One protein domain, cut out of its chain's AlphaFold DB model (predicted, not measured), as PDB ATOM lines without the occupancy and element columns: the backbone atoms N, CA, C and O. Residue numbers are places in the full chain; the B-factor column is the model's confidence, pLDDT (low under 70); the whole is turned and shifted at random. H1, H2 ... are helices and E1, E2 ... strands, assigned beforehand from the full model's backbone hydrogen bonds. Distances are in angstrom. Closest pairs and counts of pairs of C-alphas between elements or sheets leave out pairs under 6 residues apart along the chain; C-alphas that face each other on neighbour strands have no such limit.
ATOM      1  N   ALA A 532      26.543 -14.657  21.449       65.31
ATOM      2  CA  ALA A 532      25.420 -15.569  21.194       65.31
ATOM      3  C   ALA A 532      24.286 -14.858  20.432       65.31
ATOM      4  O   ALA A 532      24.008 -13.684  20.694       65.31
ATOM      5  N   PHE A 533      23.596 -15.567  19.531       68.12
ATOM      6  CA  PHE A 533      22.600 -14.986  18.615       68.12
ATOM      7  C   PHE A 533      21.536 -14.158  19.339       68.12
ATOM      8  O   PHE A 533      21.220 -13.044  18.930       68.12
ATOM      9  N   THR A 534      21.029 -14.680  20.453       71.62
ATOM     10  CA  THR A 534      20.018 -14.029  21.292       71.62
ATOM     11  C   THR A 534      20.510 -12.712  21.887       71.62
ATOM     12  O   THR A 534      19.761 -11.744  21.908       71.62
ATOM     13  N   ASN A 535      21.780 -12.631  22.299       76.62
ATOM     14  CA  ASN A 535      22.351 -11.409  22.874       76.62
ATOM     15  C   ASN A 535      22.538 -10.319  21.815       76.62
ATOM     16  O   ASN A 535      22.354  -9.143  22.114       76.62
ATOM     17  N   VAL A 536      22.881 -10.700  20.579       74.25
ATOM     18  CA  VAL A 536      22.962  -9.759  19.450       74.25
ATOM     19  C   VAL A 536      21.588  -9.156  19.174       74.25
ATOM     20  O   VAL A 536      21.479  -7.944  19.027       74.25
ATOM     21  N   ILE A 537      20.541  -9.987  19.158       78.94
ATOM     22  CA  ILE A 537      19.156  -9.536  18.957       78.94
ATOM     23  C   ILE A 537      18.730  -8.576  20.064       78.94
ATOM     24  O   ILE A 537      18.206  -7.506  19.766       78.94
ATOM     25  N   THR A 538      18.969  -8.952  21.324       84.88
ATOM     26  CA  THR A 538      18.640  -8.128  22.488       84.88
ATOM     27  C   THR A 538      19.325  -6.767  22.404       84.88
ATOM     28  O   THR A 538      18.638  -5.755  22.436       84.88
ATOM     29  N   LYS A 539      20.645  -6.730  22.171       84.50
ATOM     30  CA  LYS A 539      21.391  -5.471  22.029       84.50
ATOM     31  C   LYS A 539      20.893  -4.617  20.867       84.50
ATOM     32  O   LYS A 539      20.844  -3.407  21.002       84.50
ATOM     33  N   GLU A 540      20.557  -5.218  19.729       84.44
ATOM     34  CA  GLU A 540      20.067  -4.483  18.556       84.44
ATOM     35  C   GLU A 540      18.686  -3.866  18.800       84.44
ATOM     36  O   GLU A 540      18.452  -2.739  18.383       84.44
ATOM     37  N   PHE A 541      17.799  -4.568  19.511       89.62
ATOM     38  CA  PHE A 541      16.495  -4.038  19.913       89.62
ATOM     39  C   PHE A 541      16.622  -2.944  20.985       89.62
ATOM     40  O   PHE A 541      16.003  -1.890  20.873       89.62
ATOM     41  N   GLU A 542      17.457  -3.168  22.002       89.31
ATOM     42  CA  GLU A 542      17.716  -2.207  23.083       89.31
ATOM     43  C   GLU A 542      18.494  -0.969  22.613       89.31
ATOM     44  O   GLU A 542      18.406   0.081  23.245       89.31
ATOM     45  N   ALA A 543      19.254  -1.076  21.518       88.81
ATOM     46  CA  ALA A 543      19.994   0.035  20.922       88.81
ATOM     47  C   ALA A 543      19.130   0.966  20.057       88.81
ATOM     48  O   ALA A 543      19.635   2.005  19.631       88.81
ATOM     49  N   LEU A 544      17.865   0.614  19.787       89.62
ATOM     50  CA  LEU A 544      16.924   1.524  19.130       89.62
ATOM     51  C   LEU A 544      16.742   2.778  19.992       89.62
ATOM     52  O   LEU A 544      16.599   2.696  21.213       89.62
ATOM     53  N   ALA A 545      16.788   3.946  19.357       84.06
ATOM     54  CA  ALA A 545      16.923   5.227  20.041       84.06
ATOM     55  C   ALA A 545      15.628   5.665  20.740       84.06
ATOM     56  O   ALA A 545      15.674   6.470  21.674       84.06
ATOM     57  N   SER A 546      14.481   5.139  20.304       89.50
ATOM     58  CA  SER A 546      13.163   5.512  20.814       89.50
ATOM     59  C   SER A 546      12.220   4.319  20.987       89.50
ATOM     60  O   SER A 546      12.344   3.282  20.334       89.50
ATOM     61  N   ILE A 547      11.218   4.491  21.858       90.12
ATOM     62  CA  ILE A 547      10.118   3.526  22.003       90.12
ATOM     63  C   ILE A 547       9.293   3.412  20.715       90.12
ATOM     64  O   ILE A 547       8.772   2.345  20.403       90.12
ATOM     65  N   ASP A 548       9.213   4.486  19.930       92.88
ATOM     66  CA  ASP A 548       8.477   4.506  18.670       92.88
ATOM     67  C   ASP A 548       9.152   3.590  17.629       92.88
ATOM     68  O   ASP A 548       8.486   2.770  16.996       92.88
ATOM     69  N   GLU A 549      10.484   3.603  17.525       93.94
ATOM     70  CA  GLU A 549      11.224   2.635  16.697       93.94
ATOM     71  C   GLU A 549      10.965   1.184  17.131       93.94
ATOM     72  O   GLU A 549      10.742   0.307  16.290       93.94
ATOM     73  N   GLN A 550      10.936   0.925  18.445       94.25
ATOM     74  CA  GLN A 550      10.620  -0.400  18.988       94.25
ATOM     75  C   GLN A 550       9.194  -0.830  18.624       94.25
ATOM     76  O   GLN A 550       9.004  -1.941  18.126       94.25
ATOM     77  N   LYS A 551       8.196   0.048  18.794       94.81
ATOM     78  CA  LYS A 551       6.797  -0.206  18.410       94.81
ATOM     79  C   LYS A 551       6.668  -0.541  16.930       94.81
ATOM     80  O   LYS A 551       6.019  -1.525  16.578       94.81
ATOM     81  N   LEU A 552       7.311   0.231  16.052       95.50
ATOM     82  CA  LEU A 552       7.264  -0.031  14.615       95.50
ATOM     83  C   LEU A 552       7.885  -1.392  14.263       95.50
ATOM     84  O   LEU A 552       7.331  -2.136  13.444       95.50
ATOM     85  N   LEU A 553       8.991  -1.759  14.916       95.25
ATOM     86  CA  LEU A 553       9.606  -3.074  14.756       95.25
ATOM     87  C   LEU A 553       8.694  -4.201  15.260       95.25
ATOM     88  O   LEU A 553       8.578  -5.224  14.582       95.25
ATOM     89  N   LEU A 554       8.015  -4.025  16.397       96.25
ATOM     90  CA  LEU A 554       7.040  -4.992  16.909       96.25
ATOM     91  C   LEU A 554       5.870  -5.169  15.928       96.25
ATOM     92  O   LEU A 554       5.539  -6.302  15.573       96.25
ATOM     93  N   ILE A 555       5.307  -4.074  15.407       96.56
ATOM     94  CA  ILE A 555       4.245  -4.100  14.389       96.56
ATOM     95  C   ILE A 555       4.707  -4.880  13.151       96.56
ATOM     96  O   ILE A 555       4.056  -5.843  12.742       96.56
ATOM     97  N   CYS A 556       5.864  -4.539  12.575       95.69
ATOM     98  CA  CYS A 556       6.416  -5.264  11.424       95.69
ATOM     99  C   CYS A 556       6.745  -6.732  11.759       95.69
ATOM    100  O   CYS A 556       6.630  -7.620  10.908       95.69
ATOM    101  N   GLY A 557       7.128  -7.000  13.007       94.56
ATOM    102  CA  GLY A 557       7.420  -8.325  13.532       94.56
ATOM    103  C   GLY A 557       6.207  -9.257  13.537       94.56
ATOM    104  O   GLY A 557       6.340 -10.429  13.177       94.56
ATOM    105  N   LEU A 558       5.007  -8.743  13.826       95.56
ATOM    106  CA  LEU A 558       3.752  -9.504  13.709       95.56
ATOM    107  C   LEU A 558       3.521 -10.003  12.272       95.56
ATOM    108  O   LEU A 558       3.048 -11.125  12.060       95.56
ATOM    109  N   GLY A 559       3.931  -9.216  11.274       92.38
ATOM    110  CA  GLY A 559       3.954  -9.627   9.868       92.38
ATOM    111  C   GLY A 559       4.880 -10.817   9.605       92.38
ATOM    112  O   GLY A 559       4.513 -11.731   8.864       92.38
ATOM    113  N   SER A 560       6.055 -10.842  10.240       90.25
ATOM    114  CA  SER A 560       7.005 -11.959  10.137       90.25
ATOM    115  C   SER A 560       6.493 -13.218  10.830       90.25
ATOM    116  O   SER A 560       6.558 -14.297  10.245       90.25
ATOM    117  N   LEU A 561       5.967 -13.097  12.053       89.81
ATOM    118  CA  LEU A 561       5.497 -14.244  12.837       89.81
ATOM    119  C   LEU A 561       4.249 -14.901  12.226       89.81
ATOM    120  O   LEU A 561       4.124 -16.125  12.235       89.81
ATOM    121  N   SER A 562       3.356 -14.101  11.636       89.75
ATOM    122  CA  SER A 562       2.187 -14.600  10.896       89.75
ATOM    123  C   SER A 562       2.527 -15.156   9.508       89.75
ATOM    124  O   SER A 562       1.698 -15.851   8.918       89.75
ATOM    125  N   ARG A 563       3.727 -14.857   8.980       84.19
ATOM    126  CA  ARG A 563       4.169 -15.103   7.589       84.19
ATOM    127  C   ARG A 563       3.319 -14.433   6.513       84.19
ATOM    128  O   ARG A 563       3.453 -14.741   5.332       84.19
ATOM    129  N   ALA A 564       2.456 -13.506   6.904       87.94
ATOM    130  CA  ALA A 564       1.665 -12.730   5.968       87.94
ATOM    131  C   ALA A 564       2.398 -11.461   5.513       87.94
ATOM    132  O   ALA A 564       2.044 -10.891   4.483       87.94
ATOM    133  N   GLY A 565       3.365 -10.966   6.294       91.31
ATOM    134  CA  GLY A 565       3.734  -9.551   6.257       91.31
ATOM    135  C   GLY A 565       2.534  -8.658   6.603       91.31
ATOM    136  O   GLY A 565       1.423  -9.142   6.836       91.31
ATOM    137  N   ILE A 566       2.724  -7.345   6.601       92.88
ATOM    138  CA  ILE A 566       1.641  -6.368   6.780       92.88
ATOM    139  C   ILE A 566       1.690  -5.366   5.628       92.88
ATOM    140  O   ILE A 566       2.771  -4.967   5.202       92.88
ATOM    141  N   ASP A 567       0.532  -4.991   5.084       87.94
ATOM    142  CA  ASP A 567       0.463  -3.919   4.090       87.94
ATOM    143  C   ASP A 567       1.084  -2.625   4.644       87.94
ATOM    144  O   ASP A 567       0.853  -2.277   5.800       87.94
ATOM    145  N   ALA A 568       1.882  -1.918   3.841       84.88
ATOM    146  CA  ALA A 568       2.616  -0.743   4.315       84.88
ATOM    147  C   ALA A 568       1.684   0.370   4.834       84.88
ATOM    148  O   ALA A 568       2.012   1.023   5.822       84.88
ATOM    149  N   GLY A 569       0.506   0.542   4.220       79.94
ATOM    150  CA  GLY A 569      -0.508   1.481   4.695       79.94
ATOM    151  C   GLY A 569      -1.100   1.054   6.037       79.94
ATOM    152  O   GLY A 569      -1.295   1.893   6.912       79.94
ATOM    153  N   ALA A 570      -1.311  -0.250   6.241       85.19
ATOM    154  CA  ALA A 570      -1.768  -0.788   7.522       85.19
ATOM    155  C   ALA A 570      -0.698  -0.701   8.627       85.19
ATOM    156  O   ALA A 570      -1.047  -0.447   9.776       85.19
ATOM    157  N   VAL A 571       0.596  -0.862   8.308       91.31
ATOM    158  CA  VAL A 571       1.687  -0.624   9.278       91.31
ATOM    159  C   VAL A 571       1.698   0.837   9.713       91.31
ATOM    160  O   VAL A 571       1.751   1.095  10.911       91.31
ATOM    161  N   ARG A 572       1.608   1.778   8.763       87.19
ATOM    162  CA  ARG A 572       1.540   3.213   9.067       87.19
ATOM    163  C   ARG A 572       0.329   3.538   9.945       87.19
ATOM    164  O   ARG A 572       0.499   4.124  11.006       87.19
ATOM    165  N   GLU A 573      -0.858   3.061   9.565       82.56
ATOM    166  CA  GLU A 573      -2.094   3.243  10.342       82.56
ATOM    167  C   GLU A 573      -1.966   2.689  11.773       82.56
ATOM    168  O   GLU A 573      -2.332   3.367  12.729       82.56
ATOM    169  N   ALA A 574      -1.415   1.481  11.939       90.56
ATOM    170  CA  ALA A 574      -1.197   0.876  13.253       90.56
ATOM    171  C   ALA A 574      -0.155   1.646  14.085       90.56
ATOM    172  O   ALA A 574      -0.318   1.807  15.294       90.56
ATOM    173  N   PHE A 575       0.916   2.119  13.450       92.06
ATOM    174  CA  PHE A 575       1.976   2.873  14.109       92.06
ATOM    175  C   PHE A 575       1.467   4.225  14.621       92.06
ATOM    176  O   PHE A 575       1.625   4.529  15.801       92.06
ATOM    177  N   GLU A 576       0.746   4.974  13.792       83.25
ATOM    178  CA  GLU A 576       0.103   6.232  14.186       83.25
ATOM    179  C   GLU A 576      -0.943   6.002  15.293       83.25
ATOM    180  O   GLU A 576      -0.965   6.710  16.302       83.25
ATOM    181  N   ALA A 577      -1.764   4.951  15.174       80.94
ATOM    182  CA  ALA A 577      -2.757   4.591  16.189       80.94
ATOM    183  C   ALA A 577      -2.139   4.146  17.531       80.94
ATOM    184  O   ALA A 577      -2.826   4.163  18.553       80.94
ATOM    185  N   SER A 578      -0.855   3.772  17.553       86.38
ATOM    186  CA  SER A 578      -0.127   3.422  18.782       86.38
ATOM    187  C   SER A 578       0.252   4.633  19.650       86.38
ATOM    188  O   SER A 578       0.822   4.458  20.733       86.38
ATOM    189  N   GLY A 579      -0.049   5.851  19.180       83.62
ATOM    190  CA  GLY A 579       0.326   7.103  19.838       83.62
ATOM    191  C   GLY A 579       1.809   7.443  19.686       83.62
ATOM    192  O   GLY A 579       2.370   8.083  20.574       83.62
ATOM    193  N   ALA A 580       2.450   6.966  18.615       85.62
ATOM    194  CA  ALA A 580       3.831   7.307  18.296       85.62
ATOM    195  C   ALA A 580       3.959   8.799  17.950       85.62
ATOM    196  O   ALA A 580       3.077   9.371  17.308       85.62
ATOM    197  N   ASN A 581       5.055   9.421  18.383       85.06
ATOM    198  CA  ASN A 581       5.362  10.825  18.097       85.06
ATOM    199  C   ASN A 581       6.359  10.969  16.944       85.06
ATOM    200  O   ASN A 581       6.365  11.995  16.267       85.06
ATOM    201  N   LEU A 582       7.224   9.971  16.745       85.81
ATOM    202  CA  LEU A 582       8.177   9.948  15.642       85.81
ATOM    203  C   LEU A 582       7.435   9.762  14.304       85.81
ATOM    204  O   LEU A 582       6.590   8.868  14.213       85.81
ATOM    205  N   PRO A 583       7.755  10.541  13.251       82.69
ATOM    206  CA  PRO A 583       7.238  10.298  11.910       82.69
ATOM    207  C   PRO A 583       7.512   8.871  11.434       82.69
ATOM    208  O   PRO A 583       8.589   8.313  11.655       82.69
ATOM    209  N   PHE A 584       6.546   8.283  10.726       83.62
ATOM    210  CA  PHE A 584       6.656   6.909  10.232       83.62
ATOM    211  C   PHE A 584       7.904   6.685   9.368       83.62
ATOM    212  O   PHE A 584       8.564   5.655   9.498       83.62
ATOM    213  N   ASP A 585       8.231   7.632   8.487       81.94
ATOM    214  CA  ASP A 585       9.355   7.480   7.562       81.94
ATOM    215  C   ASP A 585      10.711   7.593   8.283       81.94
ATOM    216  O   ASP A 585      11.624   6.826   7.977       81.94
ATOM    217  N   ASP A 586      10.818   8.429   9.321       84.56
ATOM    218  CA  ASP A 586      12.002   8.495  10.189       84.56
ATOM    219  C   ASP A 586      12.207   7.182  10.953       84.56
ATOM    220  O   ASP A 586      13.306   6.620  10.963       84.56
ATOM    221  N   ALA A 587      11.129   6.643  11.529       88.31
ATOM    222  CA  ALA A 587      11.148   5.351  12.206       88.31
ATOM    223  C   ALA A 587      11.512   4.205  11.237       88.31
ATOM    224  O   ALA A 587      12.303   3.325  11.573       88.31
ATOM    225  N   MET A 588      10.983   4.218  10.008       88.19
ATOM    226  CA  MET A 588      11.326   3.236   8.973       88.19
ATOM    227  C   MET A 588      12.793   3.323   8.545       88.19
ATOM    228  O   MET A 588      13.412   2.281   8.325       88.19
ATOM    229  N   ASN A 589      13.350   4.531   8.445       86.50
ATOM    230  CA  ASN A 589      14.763   4.744   8.133       86.50
ATOM    231  C   ASN A 589      15.669   4.203   9.248       86.50
ATOM    232  O   ASN A 589      16.665   3.541   8.960       86.50
ATOM    233  N   ALA A 590      15.298   4.402  10.516       85.69
ATOM    234  CA  ALA A 590      16.023   3.835  11.657       85.69
ATOM    235  C   ALA A 590      16.018   2.293  11.662       85.69
ATOM    236  O   ALA A 590      16.964   1.662  12.132       85.69
ATOM    237  N   LEU A 591      14.979   1.676  11.091       89.31
ATOM    238  CA  LEU A 591      14.846   0.224  10.958       89.31
ATOM    239  C   LEU A 591      15.414  -0.332   9.642       89.31
ATOM    240  O   LEU A 591      15.156  -1.500   9.306       89.31
ATOM    241  N   GLU A 592      16.191   0.454   8.889       83.50
ATOM    242  CA  GLU A 592      16.832  -0.016   7.664       83.50
ATOM    243  C   GLU A 592      17.715  -1.247   7.945       83.50
ATOM    244  O   GLU A 592      18.575  -1.262   8.821       83.50
ATOM    245  N   GLY A 593      17.483  -2.329   7.197       74.38
ATOM    246  CA  GLY A 593      18.198  -3.598   7.386       74.38
ATOM    247  C   GLY A 593      17.625  -4.497   8.489       74.38
ATOM    248  O   GLY A 593      18.013  -5.666   8.577       74.38
ATOM    249  N   ILE A 594      16.658  -4.014   9.277       83.31
ATOM    250  CA  ILE A 594      15.872  -4.818  10.227       83.31
ATOM    251  C   ILE A 594      14.501  -5.140   9.634       83.31
ATOM    252  O   ILE A 594      14.082  -6.301   9.648       83.31
ATOM    253  N   VAL A 595      13.824  -4.137   9.075       89.12
ATOM    254  CA  VAL A 595      12.553  -4.287   8.360       89.12
ATOM    255  C   VAL A 595      12.815  -4.380   6.859       89.12
ATOM    256  O   VAL A 595      13.649  -3.675   6.291       89.12
ATOM    257  N   VAL A 596      12.108  -5.297   6.206       85.75
ATOM    258  CA  VAL A 596      12.245  -5.606   4.786       85.75
ATOM    259  C   VAL A 596      10.891  -5.448   4.106       85.75
ATOM    260  O   VAL A 596       9.863  -5.916   4.601       85.75
ATOM    261  N   LYS A 597      10.906  -4.807   2.937       84.88
ATOM    262  CA  LYS A 597       9.765  -4.746   2.026       84.88
ATOM    263  C   LYS A 597       9.848  -5.898   1.031       84.88
ATOM    264  O   LYS A 597      10.809  -5.993   0.269       84.88
ATOM    265  N   HIS A 598       8.845  -6.766   1.049       81.50
ATOM    266  CA  HIS A 598       8.711  -7.888   0.119       81.50
ATOM    267  C   HIS A 598       8.344  -7.403  -1.286       81.50
ATOM    268  O   HIS A 598       7.884  -6.276  -1.476       81.50
ATOM    269  N   GLU A 599       8.483  -8.274  -2.288       70.81
ATOM    270  CA  GLU A 599       8.118  -7.950  -3.677       70.81
ATOM    271  C   GLU A 599       6.629  -7.605  -3.846       70.81
ATOM    272  O   GLU A 599       6.269  -6.839  -4.737       70.81
ATOM    273  N   ASN A 600       5.764  -8.139  -2.979       72.12
ATOM    274  CA  ASN A 600       4.335  -7.809  -2.922       72.12
ATOM    275  C   ASN A 600       4.048  -6.451  -2.237       72.12
ATOM    276  O   ASN A 600       2.891  -6.064  -2.106       72.12
ATOM    277  N   GLY A 601       5.082  -5.736  -1.779       81.19
ATOM    278  CA  GLY A 601       4.984  -4.442  -1.107       81.19
ATOM    279  C   GLY A 601       4.717  -4.503   0.399       81.19
ATOM    280  O   GLY A 601       4.793  -3.458   1.045       81.19
ATOM    281  N   ARG A 602       4.453  -5.688   0.961       88.88
ATOM    282  CA  ARG A 602       4.208  -5.876   2.396       88.88
ATOM    283  C   ARG A 602       5.511  -5.780   3.182       88.88
ATOM    284  O   ARG A 602       6.580  -6.133   2.684       88.88
ATOM    285  N   LEU A 603       5.413  -5.307   4.415       91.75
ATOM    286  CA  LEU A 603       6.519  -5.148   5.346       91.75
ATOM    287  C   LEU A 603       6.576  -6.334   6.309       91.75
ATOM    288  O   LEU A 603       5.550  -6.834   6.777       91.75
ATOM    289  N   SER A 604       7.784  -6.785   6.616       91.19
ATOM    290  CA  SER A 604       8.047  -7.694   7.726       91.19
ATOM    291  C   SER A 604       9.433  -7.419   8.295       91.19
ATOM    292  O   SER A 604      10.297  -6.887   7.604       91.19
ATOM    293  N   ALA A 605       9.707  -7.840   9.523       88.25
ATOM    294  CA  ALA A 605      11.090  -7.946   9.973       88.25
ATOM    295  C   ALA A 605      11.850  -9.013   9.162       88.25
ATOM    296  O   ALA A 605      11.254  -9.963   8.633       88.25
ATOM    297  N   ARG A 606      13.175  -8.878   9.111       77.12
ATOM    298  CA  ARG A 606      14.085  -9.718   8.324       77.12
ATOM    299  C   ARG A 606      13.969 -11.210   8.621       77.12
ATOM    300  O   ARG A 606      14.083 -12.004   7.699       77.12
ATOM    301  N   HIS A 607      13.717 -11.608   9.873       75.00
ATOM    302  CA  HIS A 607      13.653 -13.026  10.225       75.00
ATOM    303  C   HIS A 607      12.695 -13.345  11.375       75.00
ATOM    304  O   HIS A 607      12.613 -12.622  12.362       75.00
ATOM    305  N   GLU A 608      12.024 -14.494  11.299       80.25
ATOM    306  CA  GLU A 608      11.040 -14.910  12.303       80.25
ATOM    307  C   GLU A 608      11.661 -15.220  13.673       80.25
ATOM    308  O   GLU A 608      11.151 -14.756  14.683       80.25
ATOM    309  N   LEU A 609      12.777 -15.962  13.727       75.56
ATOM    310  CA  LEU A 609      13.458 -16.263  15.001       75.56
ATOM    311  C   LEU A 609      13.969 -14.998  15.706       75.56
ATOM    312  O   LEU A 609      14.002 -14.962  16.930       75.56
ATOM    313  N   TYR A 610      14.343 -13.974  14.929       77.44
ATOM    314  CA  TYR A 610      14.761 -12.675  15.454       77.44
ATOM    315  C   TYR A 610      13.600 -12.026  16.217       77.44
ATOM    316  O   TYR A 610      13.732 -11.685  17.386       77.44
ATOM    317  N   VAL A 611      12.431 -11.954  15.579       86.75
ATOM    318  CA  VAL A 611      11.232 -11.365  16.184       86.75
ATOM    319  C   VAL A 611      10.711 -12.208  17.341       86.75
ATOM    320  O   VAL A 611      10.309 -11.659  18.358       86.75
ATOM    321  N   ARG A 612      10.726 -13.538  17.215       87.31
ATOM    322  CA  ARG A 612      10.221 -14.438  18.255       87.31
ATOM    323  C   ARG A 612      10.957 -14.229  19.579       87.31
ATOM    324  O   ARG A 612      10.305 -14.058  20.599       87.31
ATOM    325  N   HIS A 613      12.290 -14.156  19.543       86.56
ATOM    326  CA  HIS A 613      13.096 -13.849  20.731       86.56
ATOM    327  C   HIS A 613      12.740 -12.481  21.326       86.56
ATOM    328  O   HIS A 613      12.592 -12.367  22.539       86.56
ATOM    329  N   ILE A 614      12.537 -11.461  20.481       90.69
ATOM    330  CA  ILE A 614      12.117 -10.128  20.944       90.69
ATOM    331  C   ILE A 614      10.779 -10.206  21.684       90.69
ATOM    332  O   ILE A 614      10.683  -9.738  22.813       90.69
ATOM    333  N   PHE A 615       9.772 -10.835  21.077       92.44
ATOM    334  CA  PHE A 615       8.424 -10.940  21.635       92.44
ATOM    335  C   PHE A 615       8.372 -11.771  22.916       92.44
ATOM    336  O   PHE A 615       7.636 -11.424  23.832       92.44
ATOM    337  N   GLU A 616       9.121 -12.871  22.982       88.44
ATOM    338  CA  GLU A 616       9.045 -13.810  24.102       88.44
ATOM    339  C   GLU A 616       9.943 -13.406  25.281       88.44
ATOM    340  O   GLU A 616       9.646 -13.797  26.408       88.44
ATOM    341  N   SER A 617      11.049 -12.685  25.039       86.81
ATOM    342  CA  SER A 617      12.132 -12.527  26.029       86.81
ATOM    343  C   SER A 617      12.728 -11.122  26.180       86.81
ATOM    344  O   SER A 617      13.512 -10.936  27.108       86.81
ATOM    345  N   VAL A 618      12.439 -10.157  25.296       91.44
ATOM    346  CA  VAL A 618      13.126  -8.843  25.313       91.44
ATOM    347  C   VAL A 618      12.165  -7.670  25.469       91.44
ATOM    348  O   VAL A 618      12.361  -6.842  26.351       91.44
ATOM    349  N   ALA A 619      11.154  -7.572  24.608       93.12
ATOM    350  CA  ALA A 619      10.233  -6.442  24.592       93.12
ATOM    351  C   ALA A 619       9.296  -6.458  25.804       93.12
ATOM    352  O   ALA A 619       8.895  -7.524  26.262       93.12
ATOM    353  N   ASP A 620       8.907  -5.277  26.284       92.69
ATOM    354  CA  ASP A 620       7.919  -5.160  27.354       92.69
ATOM    355  C   ASP A 620       6.556  -5.740  26.927       92.69
ATOM    356  O   ASP A 620       6.094  -5.535  25.799       92.69
ATOM    357  N   ILE A 621       5.904  -6.477  27.830       93.38
ATOM    358  CA  ILE A 621       4.641  -7.165  27.539       93.38
ATOM    359  C   ILE A 621       3.506  -6.196  27.185       93.38
ATOM    360  O   ILE A 621       2.673  -6.531  26.340       93.38
ATOM    361  N   GLU A 622       3.461  -5.000  27.779       92.94
ATOM    362  CA  GLU A 622       2.437  -4.002  27.456       92.94
ATOM    363  C   GLU A 622       2.661  -3.436  26.050       92.94
ATOM    364  O   GLU A 622       1.695  -3.258  25.313       92.94
ATOM    365  N   GLU A 623       3.913  -3.251  25.626       93.38
ATOM    366  CA  GLU A 623       4.249  -2.816  24.261       93.38
ATOM    367  C   GLU A 623       3.955  -3.900  23.215       93.38
ATOM    368  O   GLU A 623       3.457  -3.608  22.121       93.38
ATOM    369  N   VAL A 624       4.181  -5.175  23.551       94.50
ATOM    370  CA  VAL A 624       3.808  -6.314  22.696       94.50
ATOM    371  C   VAL A 624       2.288  -6.391  22.525       94.50
ATOM    372  O   VAL A 624       1.795  -6.443  21.393       94.50
ATOM    373  N   MET A 625       1.530  -6.364  23.626       94.81
ATOM    374  CA  MET A 625       0.062  -6.415  23.582       94.81
ATOM    375  C   MET A 625      -0.527  -5.155  22.939       94.81
ATOM    376  O   MET A 625      -1.481  -5.248  22.163       94.81
ATOM    377  N   GLY A 626       0.074  -3.990  23.191       94.69
ATOM    378  CA  GLY A 626      -0.259  -2.719  22.556       94.69
ATOM    379  C   GLY A 626      -0.068  -2.767  21.043       94.69
ATOM    380  O   GLY A 626      -0.989  -2.419  20.309       94.69
ATOM    381  N   SER A 627       1.058  -3.302  20.564       95.75
ATOM    382  CA  SER A 627       1.331  -3.477  19.130       95.75
ATOM    383  C   SER A 627       0.335  -4.427  18.459       95.75
ATOM    384  O   SER A 627      -0.166  -4.132  17.375       95.75
ATOM    385  N   ILE A 628      -0.019  -5.543  19.115       96.31
ATOM    386  CA  ILE A 628      -1.075  -6.456  18.640       96.31
ATOM    387  C   ILE A 628      -2.408  -5.712  18.523       96.31
ATOM    388  O   ILE A 628      -3.090  -5.821  17.501       96.31
ATOM    389  N   CYS A 629      -2.760  -4.921  19.538       96.00
ATOM    390  CA  CYS A 629      -3.975  -4.119  19.528       96.00
ATOM    391  C   CYS A 629      -3.963  -3.071  18.410       96.00
ATOM    392  O   CYS A 629      -4.964  -2.928  17.720       96.00
ATOM    393  N   SER A 630      -2.856  -2.365  18.191       94.25
ATOM    394  CA  SER A 630      -2.745  -1.381  17.112       94.25
ATOM    395  C   SER A 630      -2.964  -2.003  15.735       94.25
ATOM    396  O   SER A 630      -3.659  -1.424  14.904       94.25
ATOM    397  N   VAL A 631      -2.444  -3.212  15.494       95.81
ATOM    398  CA  VAL A 631      -2.699  -3.918  14.229       95.81
ATOM    399  C   VAL A 631      -4.151  -4.400  14.145       95.81
ATOM    400  O   VAL A 631      -4.772  -4.241  13.096       95.81
ATOM    401  N   LEU A 632      -4.731  -4.940  15.224       95.88
ATOM    402  CA  LEU A 632      -6.149  -5.332  15.258       95.88
ATOM    403  C   LEU A 632      -7.096  -4.146  15.013       95.88
ATOM    404  O   LEU A 632      -8.107  -4.314  14.332       95.88
ATOM    405  N   GLU A 633      -6.747  -2.948  15.483       91.12
ATOM    406  CA  GLU A 633      -7.514  -1.718  15.255       91.12
ATOM    407  C   GLU A 633      -7.726  -1.455  13.755       91.12
ATOM    408  O   GLU A 633      -8.837  -1.122  13.332       91.12
ATOM    409  N   THR A 634      -6.714  -1.727  12.921       88.81
ATOM    410  CA  THR A 634      -6.797  -1.569  11.454       88.81
ATOM    411  C   THR A 634      -7.835  -2.489  10.802       88.81
ATOM    412  O   THR A 634      -8.293  -2.219   9.691       88.81
ATOM    413  N   PHE A 635      -8.248  -3.568  11.482       90.94
ATOM    414  CA  PHE A 635      -9.275  -4.491  10.998       90.94
ATOM    415  C   PHE A 635     -10.701  -4.071  11.370       90.94
ATOM    416  O   PHE A 635     -11.660  -4.556  10.767       90.94
ATOM    417  N   THR A 636     -10.881  -3.145  12.318       87.69
ATOM    418  CA  THR A 636     -12.212  -2.706  12.787       87.69
ATOM    419  C   THR A 636     -13.035  -2.025  11.688       87.69
ATOM    420  O   THR A 636     -14.275  -2.047  11.721       87.69
ATOM    421  N   LYS A 637     -12.346  -1.482  10.673       80.62
ATOM    422  CA  LYS A 637     -12.933  -0.845   9.492       80.62
ATOM    423  C   LYS A 637     -13.580  -1.818   8.511       80.62
ATOM    424  O   LYS A 637     -14.253  -1.332   7.614       80.62
ATOM    425  N   TYR A 638     -13.418  -3.136   8.663       84.00
ATOM    426  CA  TYR A 638     -14.001  -4.133   7.758       84.00
ATOM    427  C   TYR A 638     -15.312  -4.732   8.288       84.00
ATOM    428  O   TYR A 638     -15.658  -4.648   9.469       84.00
ATOM    429  N   LYS A 639     -16.069  -5.358   7.379       84.19
ATOM    430  CA  LYS A 639     -17.314  -6.070   7.692       84.19
ATOM    431  C   LYS A 639     -17.027  -7.456   8.287       84.19
ATOM    432  O   LYS A 639     -16.121  -8.152   7.835       84.19
ATOM    433  N   HIS A 640     -17.843  -7.886   9.248       86.81
ATOM    434  CA  HIS A 640     -17.774  -9.235   9.823       86.81
ATOM    435  C   HIS A 640     -18.456 -10.288   8.919       86.81
ATOM    436  O   HIS A 640     -19.440  -9.963   8.245       86.81
ATOM    437  N   PRO A 641     -17.984 -11.551   8.911       88.94
ATOM    438  CA  PRO A 641     -16.734 -12.024   9.516       88.94
ATOM    439  C   PRO A 641     -15.512 -11.452   8.787       88.94
ATOM    440  O   PRO A 641     -15.467 -11.473   7.554       88.94
ATOM    441  N   ILE A 642     -14.520 -10.961   9.530       89.44
ATOM    442  CA  ILE A 642     -13.378 -10.217   8.973       89.44
ATOM    443  C   ILE A 642     -12.630 -11.076   7.952       89.44
ATOM    444  O   ILE A 642     -12.397 -10.646   6.829       89.44
ATOM    445  N   VAL A 643     -12.367 -12.343   8.284       88.06
ATOM    446  CA  VAL A 643     -11.635 -13.295   7.427       88.06
ATOM    447  C   VAL A 643     -12.268 -13.536   6.049       88.06
ATOM    448  O   VAL A 643     -11.565 -13.978   5.146       88.06
ATOM    449  N   LYS A 644     -13.572 -13.268   5.879       84.62
ATOM    450  CA  LYS A 644     -14.285 -13.383   4.590       84.62
ATOM    451  C   LYS A 644     -14.273 -12.077   3.788       84.62
ATOM    452  O   LYS A 644     -14.577 -12.090   2.600       84.62
ATOM    453  N   ASN A 645     -13.952 -10.960   4.437       82.81
ATOM    454  CA  ASN A 645     -13.998  -9.617   3.864       82.81
ATOM    455  C   ASN A 645     -12.604  -8.991   3.723       82.81
ATOM    456  O   ASN A 645     -12.518  -7.807   3.404       82.81
ATOM    457  N   VAL A 646     -11.537  -9.773   3.934       84.25
ATOM    458  CA  VAL A 646     -10.149  -9.343   3.746       84.25
ATOM    459  C   VAL A 646      -9.357 -10.231   2.788       84.25
ATOM    460  O   VAL A 646      -9.755 -11.360   2.501       84.25
ATOM    461  N   ALA A 647      -8.236  -9.717   2.269       82.38
ATOM    462  CA  ALA A 647      -7.336 -10.498   1.423       82.38
ATOM    463  C   ALA A 647      -6.754 -11.690   2.200       82.38
ATOM    464  O   ALA A 647      -6.654 -11.658   3.427       82.38
ATOM    465  N   ARG A 648      -6.329 -12.755   1.499       87.25
ATOM    466  CA  ARG A 648      -5.905 -14.007   2.155       87.25
ATOM    467  C   ARG A 648      -4.805 -13.791   3.198       87.25
ATOM    468  O   ARG A 648      -4.912 -14.332   4.295       87.25
ATOM    469  N   LEU A 649      -3.782 -13.000   2.870       88.50
ATOM    470  CA  LEU A 649      -2.686 -12.702   3.796       88.50
ATOM    471  C   LEU A 649      -3.173 -11.920   5.023       88.50
ATOM    472  O   LEU A 649      -2.797 -12.255   6.143       88.50
ATOM    473  N   ASP A 650      -4.080 -10.961   4.851       90.94
ATOM    474  CA  ASP A 650      -4.669 -10.223   5.973       90.94
ATOM    475  C   ASP A 650      -5.571 -11.119   6.834       90.94
ATOM    476  O   ASP A 650      -5.594 -10.985   8.053       90.94
ATOM    477  N   ALA A 651      -6.250 -12.105   6.237       90.00
ATOM    478  CA  ALA A 651      -7.010 -13.105   6.985       90.00
ATOM    479  C   ALA A 651      -6.087 -14.028   7.800       90.00
ATOM    480  O   ALA A 651      -6.442 -14.429   8.909       90.00
ATOM    481  N   VAL A 652      -4.907 -14.377   7.267       91.44
ATOM    482  CA  VAL A 652      -3.869 -15.121   8.000       91.44
ATOM    483  C   VAL A 652      -3.345 -14.286   9.170       91.44
ATOM    484  O   VAL A 652      -3.294 -14.801  10.287       91.44
ATOM    485  N   LEU A 653      -3.032 -13.007   8.942       94.81
ATOM    486  CA  LEU A 653      -2.596 -12.073   9.981       94.81
ATOM    487  C   LEU A 653      -3.657 -11.914  11.079       94.81
ATOM    488  O   LEU A 653      -3.345 -12.098  12.249       94.81
ATOM    489  N   PHE A 654      -4.916 -11.664  10.719       95.94
ATOM    490  CA  PHE A 654      -6.014 -11.503  11.676       95.94
ATOM    491  C   PHE A 654      -6.195 -12.737  12.574       95.94
ATOM    492  O   PHE A 654      -6.266 -12.614  13.794       95.94
ATOM    493  N   ARG A 655      -6.190 -13.946  11.989       94.25
ATOM    494  CA  ARG A 655      -6.253 -15.202  12.761       94.25
ATOM    495  C   ARG A 655      -5.042 -15.393  13.673       94.25
ATOM    496  O   ARG A 655      -5.184 -15.966  14.746       94.25
ATOM    497  N   TYR A 656      -3.860 -14.961  13.236       95.00
ATOM    498  CA  TYR A 656      -2.646 -15.033  14.044       95.00
ATOM    499  C   TYR A 656      -2.736 -14.111  15.267       95.00
ATOM    500  O   TYR A 656      -2.485 -14.562  16.380       95.00
ATOM    501  N   LEU A 657      -3.157 -12.856  15.071       96.56
ATOM    502  CA  LEU A 657      -3.287 -11.852  16.137       96.56
ATOM    503  C   LEU A 657      -4.305 -12.251  17.209       96.56
ATOM    504  O   LEU A 657      -4.104 -11.958  18.382       96.56
ATOM    505  N   LEU A 658      -5.378 -12.937  16.808       96.44
ATOM    506  CA  LEU A 658      -6.395 -13.456  17.721       96.44
ATOM    507  C   LEU A 658      -6.088 -14.859  18.241       96.44
ATOM    508  O   LEU A 658      -6.911 -15.420  18.946       96.44
ATOM    509  N   SER A 659      -4.969 -15.491  17.888       94.75
ATOM    510  CA  SER A 659      -4.753 -16.880  18.285       94.75
ATOM    511  C   SER A 659      -4.539 -16.995  19.797       94.75
ATOM    512  O   SER A 659      -3.535 -16.517  20.322       94.75
ATOM    513  N   HIS A 660      -5.432 -17.713  20.488       94.38
ATOM    514  CA  HIS A 660      -5.312 -17.942  21.933       94.38
ATOM    515  C   HIS A 660      -3.972 -18.586  22.311       94.38
ATOM    516  O   HIS A 660      -3.336 -18.142  23.261       94.38
ATOM    517  N   ASN A 661      -3.506 -19.562  21.524       91.31
ATOM    518  CA  ASN A 661      -2.222 -20.228  21.739       91.31
ATOM    519  C   ASN A 661      -1.047 -19.250  21.645       91.31
ATOM    520  O   ASN A 661      -0.177 -19.273  22.508       91.31
ATOM    521  N   VAL A 662      -1.038 -18.379  20.630       91.31
ATOM    522  CA  VAL A 662       0.031 -17.386  20.435       91.31
ATOM    523  C   VAL A 662       0.031 -16.373  21.576       91.31
ATOM    524  O   VAL A 662       1.063 -16.152  22.203       91.31
ATOM    525  N   LEU A 663      -1.133 -15.794  21.888       94.25
ATOM    526  CA  LEU A 663      -1.261 -14.820  22.972       94.25
ATOM    527  C   LEU A 663      -0.879 -15.427  24.321       94.25
ATOM    528  O   LEU A 663      -0.267 -14.755  25.145       94.25
ATOM    529  N   LYS A 664      -1.211 -16.699  24.551       92.19
ATOM    530  CA  LYS A 664      -0.853 -17.417  25.774       92.19
ATOM    531  C   LYS A 664       0.634 -17.722  25.842       92.19
ATOM    532  O   LYS A 664       1.211 -17.552  26.908       92.19
ATOM    533  N   GLU A 665       1.242 -18.190  24.755       90.00
ATOM    534  CA  GLU A 665       2.679 -18.488  24.698       90.00
ATOM    535  C   GLU A 665       3.493 -17.243  25.069       90.00
ATOM    536  O   GLU A 665       4.320 -17.309  25.977       90.00
ATOM    537  N   ILE A 666       3.148 -16.092  24.478       90.44
ATOM    538  CA  ILE A 666       3.737 -14.786  24.808       90.44
ATOM    539  C   ILE A 666       3.425 -14.400  26.266       90.44
ATOM    540  O   ILE A 666       4.316 -14.086  27.044       90.44
ATOM    541  N   ALA A 667       2.164 -14.452  26.691       90.81
ATOM    542  CA  ALA A 667       1.770 -14.067  28.050       90.81
ATOM    543  C   ALA A 667       2.481 -14.898  29.143       90.81
ATOM    544  O   ALA A 667       2.902 -14.363  30.171       90.81
ATOM    545  N   ILE A 668       2.643 -16.207  28.921       88.44
ATOM    546  CA  ILE A 668       3.335 -17.119  29.838       88.44
ATOM    547  C   ILE A 668       4.842 -16.861  29.843       88.44
ATOM    548  O   ILE A 668       5.430 -16.908  30.925       88.44
ATOM    549  N   SER A 669       5.466 -16.583  28.692       86.88
ATOM    550  CA  SER A 669       6.904 -16.277  28.642       86.88
ATOM    551  C   SER A 669       7.250 -15.032  29.467       86.88
ATOM    552  O   SER A 669       8.307 -14.983  30.089       86.88
ATOM    553  N   HIS A 670       6.301 -14.097  29.576       88.75
ATOM    554  CA  HIS A 670       6.372 -12.893  30.411       88.75
ATOM    555  C   HIS A 670       5.850 -13.068  31.847       88.75
ATOM    556  O   HIS A 670       5.807 -12.115  32.622       88.75
ATOM    557  N   GLY A 671       5.431 -14.275  32.237       87.31
ATOM    558  CA  GLY A 671       4.944 -14.563  33.590       87.31
ATOM    559  C   GLY A 671       3.578 -13.951  33.936       87.31
ATOM    560  O   GLY A 671       3.216 -13.917  35.113       87.31
ATOM    561  N   SER A 672       2.800 -13.499  32.945       87.88
ATOM    562  CA  SER A 672       1.502 -12.840  33.140       87.88
ATOM    563  C   SER A 672       0.423 -13.431  32.234       87.88
ATOM    564  O   SER A 672       0.115 -12.899  31.171       87.88
ATOM    565  N   ALA A 673      -0.216 -14.516  32.679       83.88
ATOM    566  CA  ALA A 673      -1.276 -15.192  31.921       83.88
ATOM    567  C   ALA A 673      -2.511 -14.312  31.626       83.88
ATOM    568  O   ALA A 673      -3.296 -14.663  30.756       83.88
ATOM    569  N   TYR A 674      -2.688 -13.184  32.321       87.50
ATOM    570  CA  TYR A 674      -3.789 -12.243  32.085       87.50
ATOM    571  C   TYR A 674      -3.447 -11.148  31.065       87.50
ATOM    572  O   TYR A 674      -4.341 -10.431  30.628       87.50
ATOM    573  N   ALA A 675      -2.184 -11.002  30.646       89.25
ATOM    574  CA  ALA A 675      -1.797  -9.946  29.709       89.25
ATOM    575  C   ALA A 675      -2.520 -10.062  28.356       89.25
ATOM    576  O   ALA A 675      -2.980  -9.059  27.815       89.25
ATOM    577  N   GLY A 676      -2.691 -11.283  27.836       88.94
ATOM    578  CA  GLY A 676      -3.408 -11.507  26.577       88.94
ATOM    579  C   GLY A 676      -4.921 -11.294  26.678       88.94
ATOM    580  O   GLY A 676      -5.563 -11.070  25.655       88.94
ATOM    581  N   LEU A 677      -5.494 -11.290  27.890       91.56
ATOM    582  CA  LEU A 677      -6.918 -11.008  28.100       91.56
ATOM    583  C   LEU A 677      -7.272  -9.577  27.670       91.56
ATOM    584  O   LEU A 677      -8.287  -9.373  27.008       91.56
ATOM    585  N   LYS A 678      -6.376  -8.618  27.948       90.50
ATOM    586  CA  LYS A 678      -6.530  -7.202  27.576       90.50
ATOM    587  C   LYS A 678      -6.752  -7.007  26.074       90.50
ATOM    588  O   LYS A 678      -7.488  -6.109  25.672       90.50
ATOM    589  N   VAL A 679      -6.125  -7.850  25.247       94.81
ATOM    590  CA  VAL A 679      -6.302  -7.813  23.789       94.81
ATOM    591  C   VAL A 679      -7.750  -8.126  23.436       94.81
ATOM    592  O   VAL A 679      -8.357  -7.396  22.659       94.81
ATOM    593  N   TYR A 680      -8.330  -9.174  24.022       96.44
ATOM    594  CA  TYR A 680      -9.723  -9.510  23.763       96.44
ATOM    595  C   TYR A 680     -10.667  -8.446  24.319       96.44
ATOM    596  O   TYR A 680     -11.490  -7.943  23.560       96.44
ATOM    597  N   GLU A 681     -10.516  -8.047  25.581       94.12
ATOM    598  CA  GLU A 681     -11.390  -7.062  26.239       94.12
ATOM    599  C   GLU A 681     -11.485  -5.737  25.473       94.12
ATOM    600  O   GLU A 681     -12.557  -5.146  25.406       94.12
ATOM    601  N   LYS A 682     -10.399  -5.294  24.824       94.81
ATOM    602  CA  LYS A 682     -10.395  -4.063  24.020       94.81
ATOM    603  C   LYS A 682     -11.355  -4.111  22.819       94.81
ATOM    604  O   LYS A 682     -11.861  -3.069  22.408       94.81
ATOM    605  N   PHE A 683     -11.578  -5.284  22.226       95.50
ATOM    606  CA  PHE A 683     -12.274  -5.418  20.940       95.50
ATOM    607  C   PHE A 683     -13.636  -6.119  21.012       95.50
ATOM    608  O   PHE A 683     -14.202  -6.452  19.966       95.50
ATOM    609  N   ASP A 684     -14.193  -6.308  22.205       92.12
ATOM    610  CA  ASP A 684     -15.458  -7.019  22.414       92.12
ATOM    611  C   ASP A 684     -16.631  -6.408  21.623       92.12
ATOM    612  O   ASP A 684     -17.398  -7.128  20.981       92.12
ATOM    613  N   LEU A 685     -16.719  -5.079  21.576       90.31
ATOM    614  CA  LEU A 685     -17.730  -4.329  20.840       90.31
ATOM    615  C   LEU A 685     -17.403  -4.247  19.344       90.31
ATOM    616  O   LEU A 685     -18.298  -4.343  18.496       90.31
ATOM    617  N   ALA A 686     -16.122  -4.065  19.015       89.12
ATOM    618  CA  ALA A 686     -15.654  -3.882  17.645       89.12
ATOM    619  C   ALA A 686     -15.796  -5.159  16.805       89.12
ATOM    620  O   ALA A 686     -16.119  -5.071  15.620       89.12
ATOM    621  N   PHE A 687     -15.597  -6.332  17.418       93.69
ATOM    622  CA  PHE A 687     -15.701  -7.649  16.788       93.69
ATOM    623  C   PHE A 687     -16.914  -8.457  17.275       93.69
ATOM    624  O   PHE A 687     -16.961  -9.668  17.078       93.69
ATOM    625  N   GLN A 688     -17.939  -7.803  17.835       92.19
ATOM    626  CA  GLN A 688     -19.090  -8.486  18.444       92.19
ATOM    627  C   GLN A 688     -19.864  -9.430  17.503       92.19
ATOM    628  O   GLN A 688     -20.512 -10.363  17.969       92.19
ATOM    629  N   LEU A 689     -19.798  -9.204  16.185       90.44
ATOM    630  CA  LEU A 689     -20.428 -10.053  15.163       90.44
ATOM    631  C   LEU A 689     -19.443 -11.037  14.504       90.44
ATOM    632  O   LEU A 689     -19.776 -11.655  13.493       90.44
ATOM    633  N   ASP A 690     -18.222 -11.168  15.021       92.56
ATOM    634  CA  ASP A 690     -17.217 -12.091  14.500       92.56
ATOM    635  C   ASP A 690     -17.136 -13.357  15.367       92.56
ATOM    636  O   ASP A 690     -16.601 -13.364  16.477       92.56
ATOM    637  N   GLY A 691     -17.671 -14.465  14.846       92.12
ATOM    638  CA  GLY A 691     -17.671 -15.743  15.561       92.12
ATOM    639  C   GLY A 691     -16.266 -16.293  15.845       92.12
ATOM    640  O   GLY A 691     -16.076 -16.965  16.860       92.12
ATOM    641  N   HIS A 692     -15.265 -16.001  15.001       92.75
ATOM    642  CA  HIS A 692     -13.895 -16.478  15.217       92.75
ATOM    643  C   HIS A 692     -13.232 -15.761  16.394       92.75
ATOM    644  O   HIS A 692     -12.565 -16.412  17.197       92.75
ATOM    645  N   TYR A 693     -13.467 -14.453  16.530       96.25
ATOM    646  CA  TYR A 693     -13.012 -13.671  17.680       96.25
ATOM    647  C   TYR A 693     -13.528 -14.259  19.001       96.25
ATOM    648  O   TYR A 693     -12.728 -14.601  19.871       96.25
ATOM    649  N   TRP A 694     -14.840 -14.489  19.116       96.50
ATOM    650  CA  TRP A 694     -15.432 -15.062  20.330       96.50
ATOM    651  C   TRP A 694     -14.932 -16.478  20.632       96.50
ATOM    652  O   TRP A 694     -14.704 -16.817  21.792       96.50
ATOM    653  N   LEU A 695     -14.708 -17.295  19.596       95.38
ATOM    654  CA  LEU A 695     -14.132 -18.631  19.752       95.38
ATOM    655  C   LEU A 695     -12.730 -18.562  20.370       95.38
ATOM    656  O   LEU A 695     -12.443 -19.293  21.316       95.38
ATOM    657  N   GLN A 696     -11.858 -17.701  19.843       96.50
ATOM    658  CA  GLN A 696     -10.503 -17.559  20.371       96.50
ATOM    659  C   GLN A 696     -10.498 -16.968  21.786       96.50
ATOM    660  O   GLN A 696      -9.761 -17.452  22.643       96.50
ATOM    661  N   PHE A 697     -11.377 -16.001  22.060       97.00
ATOM    662  CA  PHE A 697     -11.535 -15.423  23.392       97.00
ATOM    663  C   PHE A 697     -11.965 -16.492  24.416       97.00
ATOM    664  O   PHE A 697     -11.308 -16.680  25.442       97.00
ATOM    665  N   GLY A 698     -13.002 -17.277  24.108       96.56
ATOM    666  CA  GLY A 698     -13.438 -18.379  24.969       96.56
ATOM    667  C   GLY A 698     -12.354 -19.444  25.171       96.56
ATOM    668  O   GLY A 698     -12.162 -19.930  26.286       96.56
ATOM    669  N   GLN A 699     -11.588 -19.777  24.124       95.69
ATOM    670  CA  GLN A 699     -10.460 -20.709  24.235       95.69
ATOM    671  C   GLN A 699      -9.386 -20.177  25.188       95.69
ATOM    672  O   GLN A 699      -8.940 -20.920  26.061       95.69
ATOM    673  N   TYR A 700      -9.032 -18.894  25.091       95.88
ATOM    674  CA  TYR A 700      -8.068 -18.263  25.990       95.88
ATOM    675  C   TYR A 700      -8.529 -18.305  27.455       95.88
ATOM    676  O   TYR A 700      -7.791 -18.783  28.317       95.88
ATOM    677  N   LEU A 701      -9.777 -17.900  27.727       95.50
ATOM    678  CA  LEU A 701     -10.387 -17.957  29.063       95.50
ATOM    679  C   LEU A 701     -10.392 -19.386  29.627       95.50
ATOM    680  O   LEU A 701      -9.979 -19.617  30.766       95.50
ATOM    681  N   SER A 702     -10.776 -20.376  28.812       93.88
ATOM    682  CA  SER A 702     -10.762 -21.783  29.223       93.88
ATOM    683  C   SER A 702      -9.356 -22.277  29.578       93.88
ATOM    684  O   SER A 702      -9.232 -23.188  30.403       93.88
ATOM    685  N   GLU A 703      -8.307 -21.757  28.942       90.06
ATOM    686  CA  GLU A 703      -6.929 -22.171  29.201       90.06
ATOM    687  C   GLU A 703      -6.332 -21.551  30.464       90.06
ATOM    688  O   GLU A 703      -5.499 -22.197  31.105       90.06
ATOM    689  N   ILE A 704      -6.764 -20.344  30.838       91.00
ATOM    690  CA  ILE A 704      -6.379 -19.701  32.104       91.00
ATOM    691  C   ILE A 704      -7.266 -20.129  33.284       91.00
ATOM    692  O   ILE A 704      -6.926 -19.861  34.432       91.00
ATOM    693  N   GLY A 705      -8.347 -20.873  33.016       89.94
ATOM    694  CA  GLY A 705      -9.211 -21.486  34.029       89.94
ATOM    695  C   GLY A 705     -10.513 -20.734  34.315       89.94
ATOM    696  O   GLY A 705     -11.263 -21.151  35.195       89.94
ATOM    697  N   GLU A 706     -10.813 -19.681  33.555       93.19
ATOM    698  CA  GLU A 706     -12.020 -18.856  33.676       93.19
ATOM    699  C   GLU A 706     -13.185 -19.473  32.885       93.19
ATOM    700  O   GLU A 706     -13.643 -18.950  31.868       93.19
ATOM    701  N   TYR A 707     -13.634 -20.658  33.309       92.50
ATOM    702  CA  TYR A 707     -14.553 -21.483  32.518       92.50
ATOM    703  C   TYR A 707     -15.957 -20.895  32.346       92.50
ATOM    704  O   TYR A 707     -16.531 -21.045  31.269       92.50
ATOM    705  N   ASP A 708     -16.505 -20.231  33.367       89.88
ATOM    706  CA  ASP A 708     -17.855 -19.657  33.287       89.88
ATOM    707  C   ASP A 708     -17.898 -18.549  32.224       89.88
ATOM    708  O   ASP A 708     -18.718 -18.587  31.309       89.88
ATOM    709  N   GLN A 709     -16.919 -17.638  32.254       94.31
ATOM    710  CA  GLN A 709     -16.767 -16.610  31.222       94.31
ATOM    711  C   GLN A 709     -16.462 -17.225  29.848       94.31
ATOM    712  O   GLN A 709     -16.958 -16.748  28.830       94.31
ATOM    713  N   ALA A 710     -15.666 -18.301  29.797       96.62
ATOM    714  CA  ALA A 710     -15.381 -19.003  28.548       96.62
ATOM    715  C   ALA A 710     -16.657 -19.555  27.895       96.62
ATOM    716  O   ALA A 710     -16.820 -19.420  26.682       96.62
ATOM    717  N   MET A 711     -17.566 -20.143  28.682       95.06
ATOM    718  CA  MET A 711     -18.862 -20.623  28.190       95.06
ATOM    719  C   MET A 711     -19.696 -19.484  27.595       95.06
ATOM    720  O   MET A 711     -20.186 -19.637  26.477       95.06
ATOM    721  N   ASP A 712     -19.758 -18.327  28.264       95.31
ATOM    722  CA  ASP A 712     -20.456 -17.146  27.741       95.31
ATOM    723  C   ASP A 712     -19.873 -16.687  26.393       95.31
ATOM    724  O   ASP A 712     -20.611 -16.314  25.476       95.31
ATOM    725  N   MET A 713     -18.543 -16.720  26.234       96.75
ATOM    726  CA  MET A 713     -17.902 -16.354  24.967       96.75
ATOM    727  C   MET A 713     -18.189 -17.380  23.864       96.75
ATOM    728  O   MET A 713     -18.430 -16.995  22.719       96.75
ATOM    729  N   PHE A 714     -18.218 -18.680  24.174       96.00
ATOM    730  CA  PHE A 714     -18.603 -19.693  23.188       96.00
ATOM    731  C   PHE A 714     -20.063 -19.547  22.751       96.00
ATOM    732  O   PHE A 714     -20.341 -19.643  21.555       96.00
ATOM    733  N   ASP A 715     -20.975 -19.223  23.668       94.00
ATOM    734  CA  ASP A 715     -22.371 -18.937  23.331       94.00
ATOM    735  C   ASP A 715     -22.486 -17.723  22.396       94.00
ATOM    736  O   ASP A 715     -23.199 -17.786  21.392       94.00
ATOM    737  N   LYS A 716     -21.724 -16.645  22.639       95.19
ATOM    738  CA  LYS A 716     -21.636 -15.505  21.705       95.19
ATOM    739  C   LYS A 716     -21.078 -15.912  20.339       95.19
ATOM    740  O   LYS A 716     -21.583 -15.453  19.315       95.19
ATOM    741  N   SER A 717     -20.074 -16.792  20.301       94.38
ATOM    742  CA  SER A 717     -19.520 -17.324  19.047       94.38
ATOM    743  C   SER A 717     -20.582 -18.063  18.230       94.38
ATOM    744  O   SER A 717     -20.715 -17.807  17.032       94.38
ATOM    745  N   ILE A 718     -21.379 -18.914  18.884       92.81
ATOM    746  CA  ILE A 718     -22.473 -19.672  18.260       92.81
ATOM    747  C   ILE A 718     -23.597 -18.731  17.810       92.81
ATOM    748  O   ILE A 718     -24.122 -18.892  16.715       92.81
ATOM    749  N   GLN A 719     -23.946 -17.709  18.595       92.75
ATOM    750  CA  GLN A 719     -24.947 -16.714  18.187       92.75
ATOM    751  C   GLN A 719     -24.498 -15.909  16.959       92.75
ATOM    752  O   GLN A 719     -25.301 -15.657  16.062       92.75
ATOM    753  N   ALA A 720     -23.218 -15.526  16.898       88.38
ATOM    754  CA  ALA A 720     -22.653 -14.792  15.768       88.38
ATOM    755  C   ALA A 720     -22.508 -15.664  14.508       88.38
ATOM    756  O   ALA A 720     -22.675 -15.170  13.392       88.38
ATOM    757  N   TYR A 721     -22.192 -16.953  14.667       84.38
ATOM    758  CA  TYR A 721     -22.084 -17.907  13.563       84.38
ATOM    759  C   TYR A 721     -22.569 -19.309  13.986       84.38
ATOM    760  O   TYR A 721     -21.756 -20.133  14.411       84.38
ATOM    761  N   PRO A 722     -23.877 -19.609  13.843       81.06
ATOM    762  CA  PRO A 722     -24.467 -20.866  14.325       81.06
ATOM    763  C   PRO A 722     -23.901 -22.131  13.674       81.06
ATOM    764  O   PRO A 722     -23.900 -23.193  14.285       81.06
ATOM    765  N   GLU A 723     -23.382 -22.015  12.453       76.12
ATOM    766  CA  GLU A 723     -22.762 -23.115  11.703       76.12
ATOM    767  C   GLU A 723     -21.319 -23.422  12.161       76.12
ATOM    768  O   GLU A 723     -20.634 -24.249  11.561       76.12
ATOM    769  N   ASN A 724     -20.806 -22.746  13.198       77.88
ATOM    770  CA  ASN A 724     -19.447 -22.964  13.691       77.88
ATOM    771  C   ASN A 724     -19.328 -24.247  14.533       77.88
ATOM    772  O   ASN A 724     -19.394 -24.205  15.765       77.88
TER     773      ASN A 724
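AT A GLANCE: This is residues 532 to 724 of the 859 residues of the protein "SIR2-like protein" of Sphingomonas elodea (UniProt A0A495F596). Helices crossed on one another make one body in which H3, H4, H5, H6 and the small strand hairpin E1 and E2 pack round H2. From there H9 and H10 bridge to H11 and H12, two helices side by side at one end of the longest axis, while H1 packs on H5 at the other end. The printed part has 193 residues, with twelve named helices and two named strands in the order H1 to H4, E1, E2, H5 to H12; the class is mostly helix and the two-strand sheet is antiparallel. It is compact, with a radius of gyration of the C-alphas of 16.5 A and spans of 47 by 34 by 27 A.

IN THESE COORDINATES: The sheet is E1, residues 595 to 597, and E2, residues 603 to 605. Before it come H1, residues 533 to 542, from C-alpha 533 at (22.600, -14.986, 18.615); H2, residues 547 to 562, 22.7 A long; H3, 568 to 577; and H4, 584 to 590. After it come H5, 608 to 618; H6, 621 to 633, 18.1 A; H7, 642 to 645; H8, 648 to 657; H9, 660 to 669; H10, 677 to 682; H11, 691 to 704, 20.4 A; and H12, 707 to 720, 19.8 A, ending at C-alpha 720 at (-22.653, -14.792, 15.768).

HOW THE PARTS SIT: E1 and E2 form a hairpin, with N 596 and O 604 2.8 A apart, within hydrogen-bond range. The closest C-alphas of H2 and E2, Cys 556 and Ser 604, are 4.7 A apart. H2 is the hub, touching five helices. Its residues 551 to 558 alone touch H6, closest at the C-alphas of Ile 555 and Ser 627, 5.6 A, a steep tilt of 67 degrees. Its residues 548 to 552 alone touch H4, about perpendicular at 89 degrees, with Glu 549 and Ala 587 closest, C-alphas 5.2 A apart. It also touches H3, H5 and H8. H7 touches H8, and H1 touches H5. H9 touches H5 and H11; H10 touches H6 and H11. H11 and H12 form a helical hairpin, a shallow tilt of 9 degrees, opposite ways, with the C-alphas of Gly 698 and Ala 710 closest at 4.1 A. Every O i to N i+4 pair is within hydrogen-bond range in the helices other than H2, with 11 of 12, and H7, too short for such a pair.

THE WHOLE: The two C-alphas farthest apart, of Ala 532 and Pro 722, are 50.6 A apart. The printed part has no cut and no long link. Mean pLDDT of the printed part is 89.0; residues 532 to 533 are under 70.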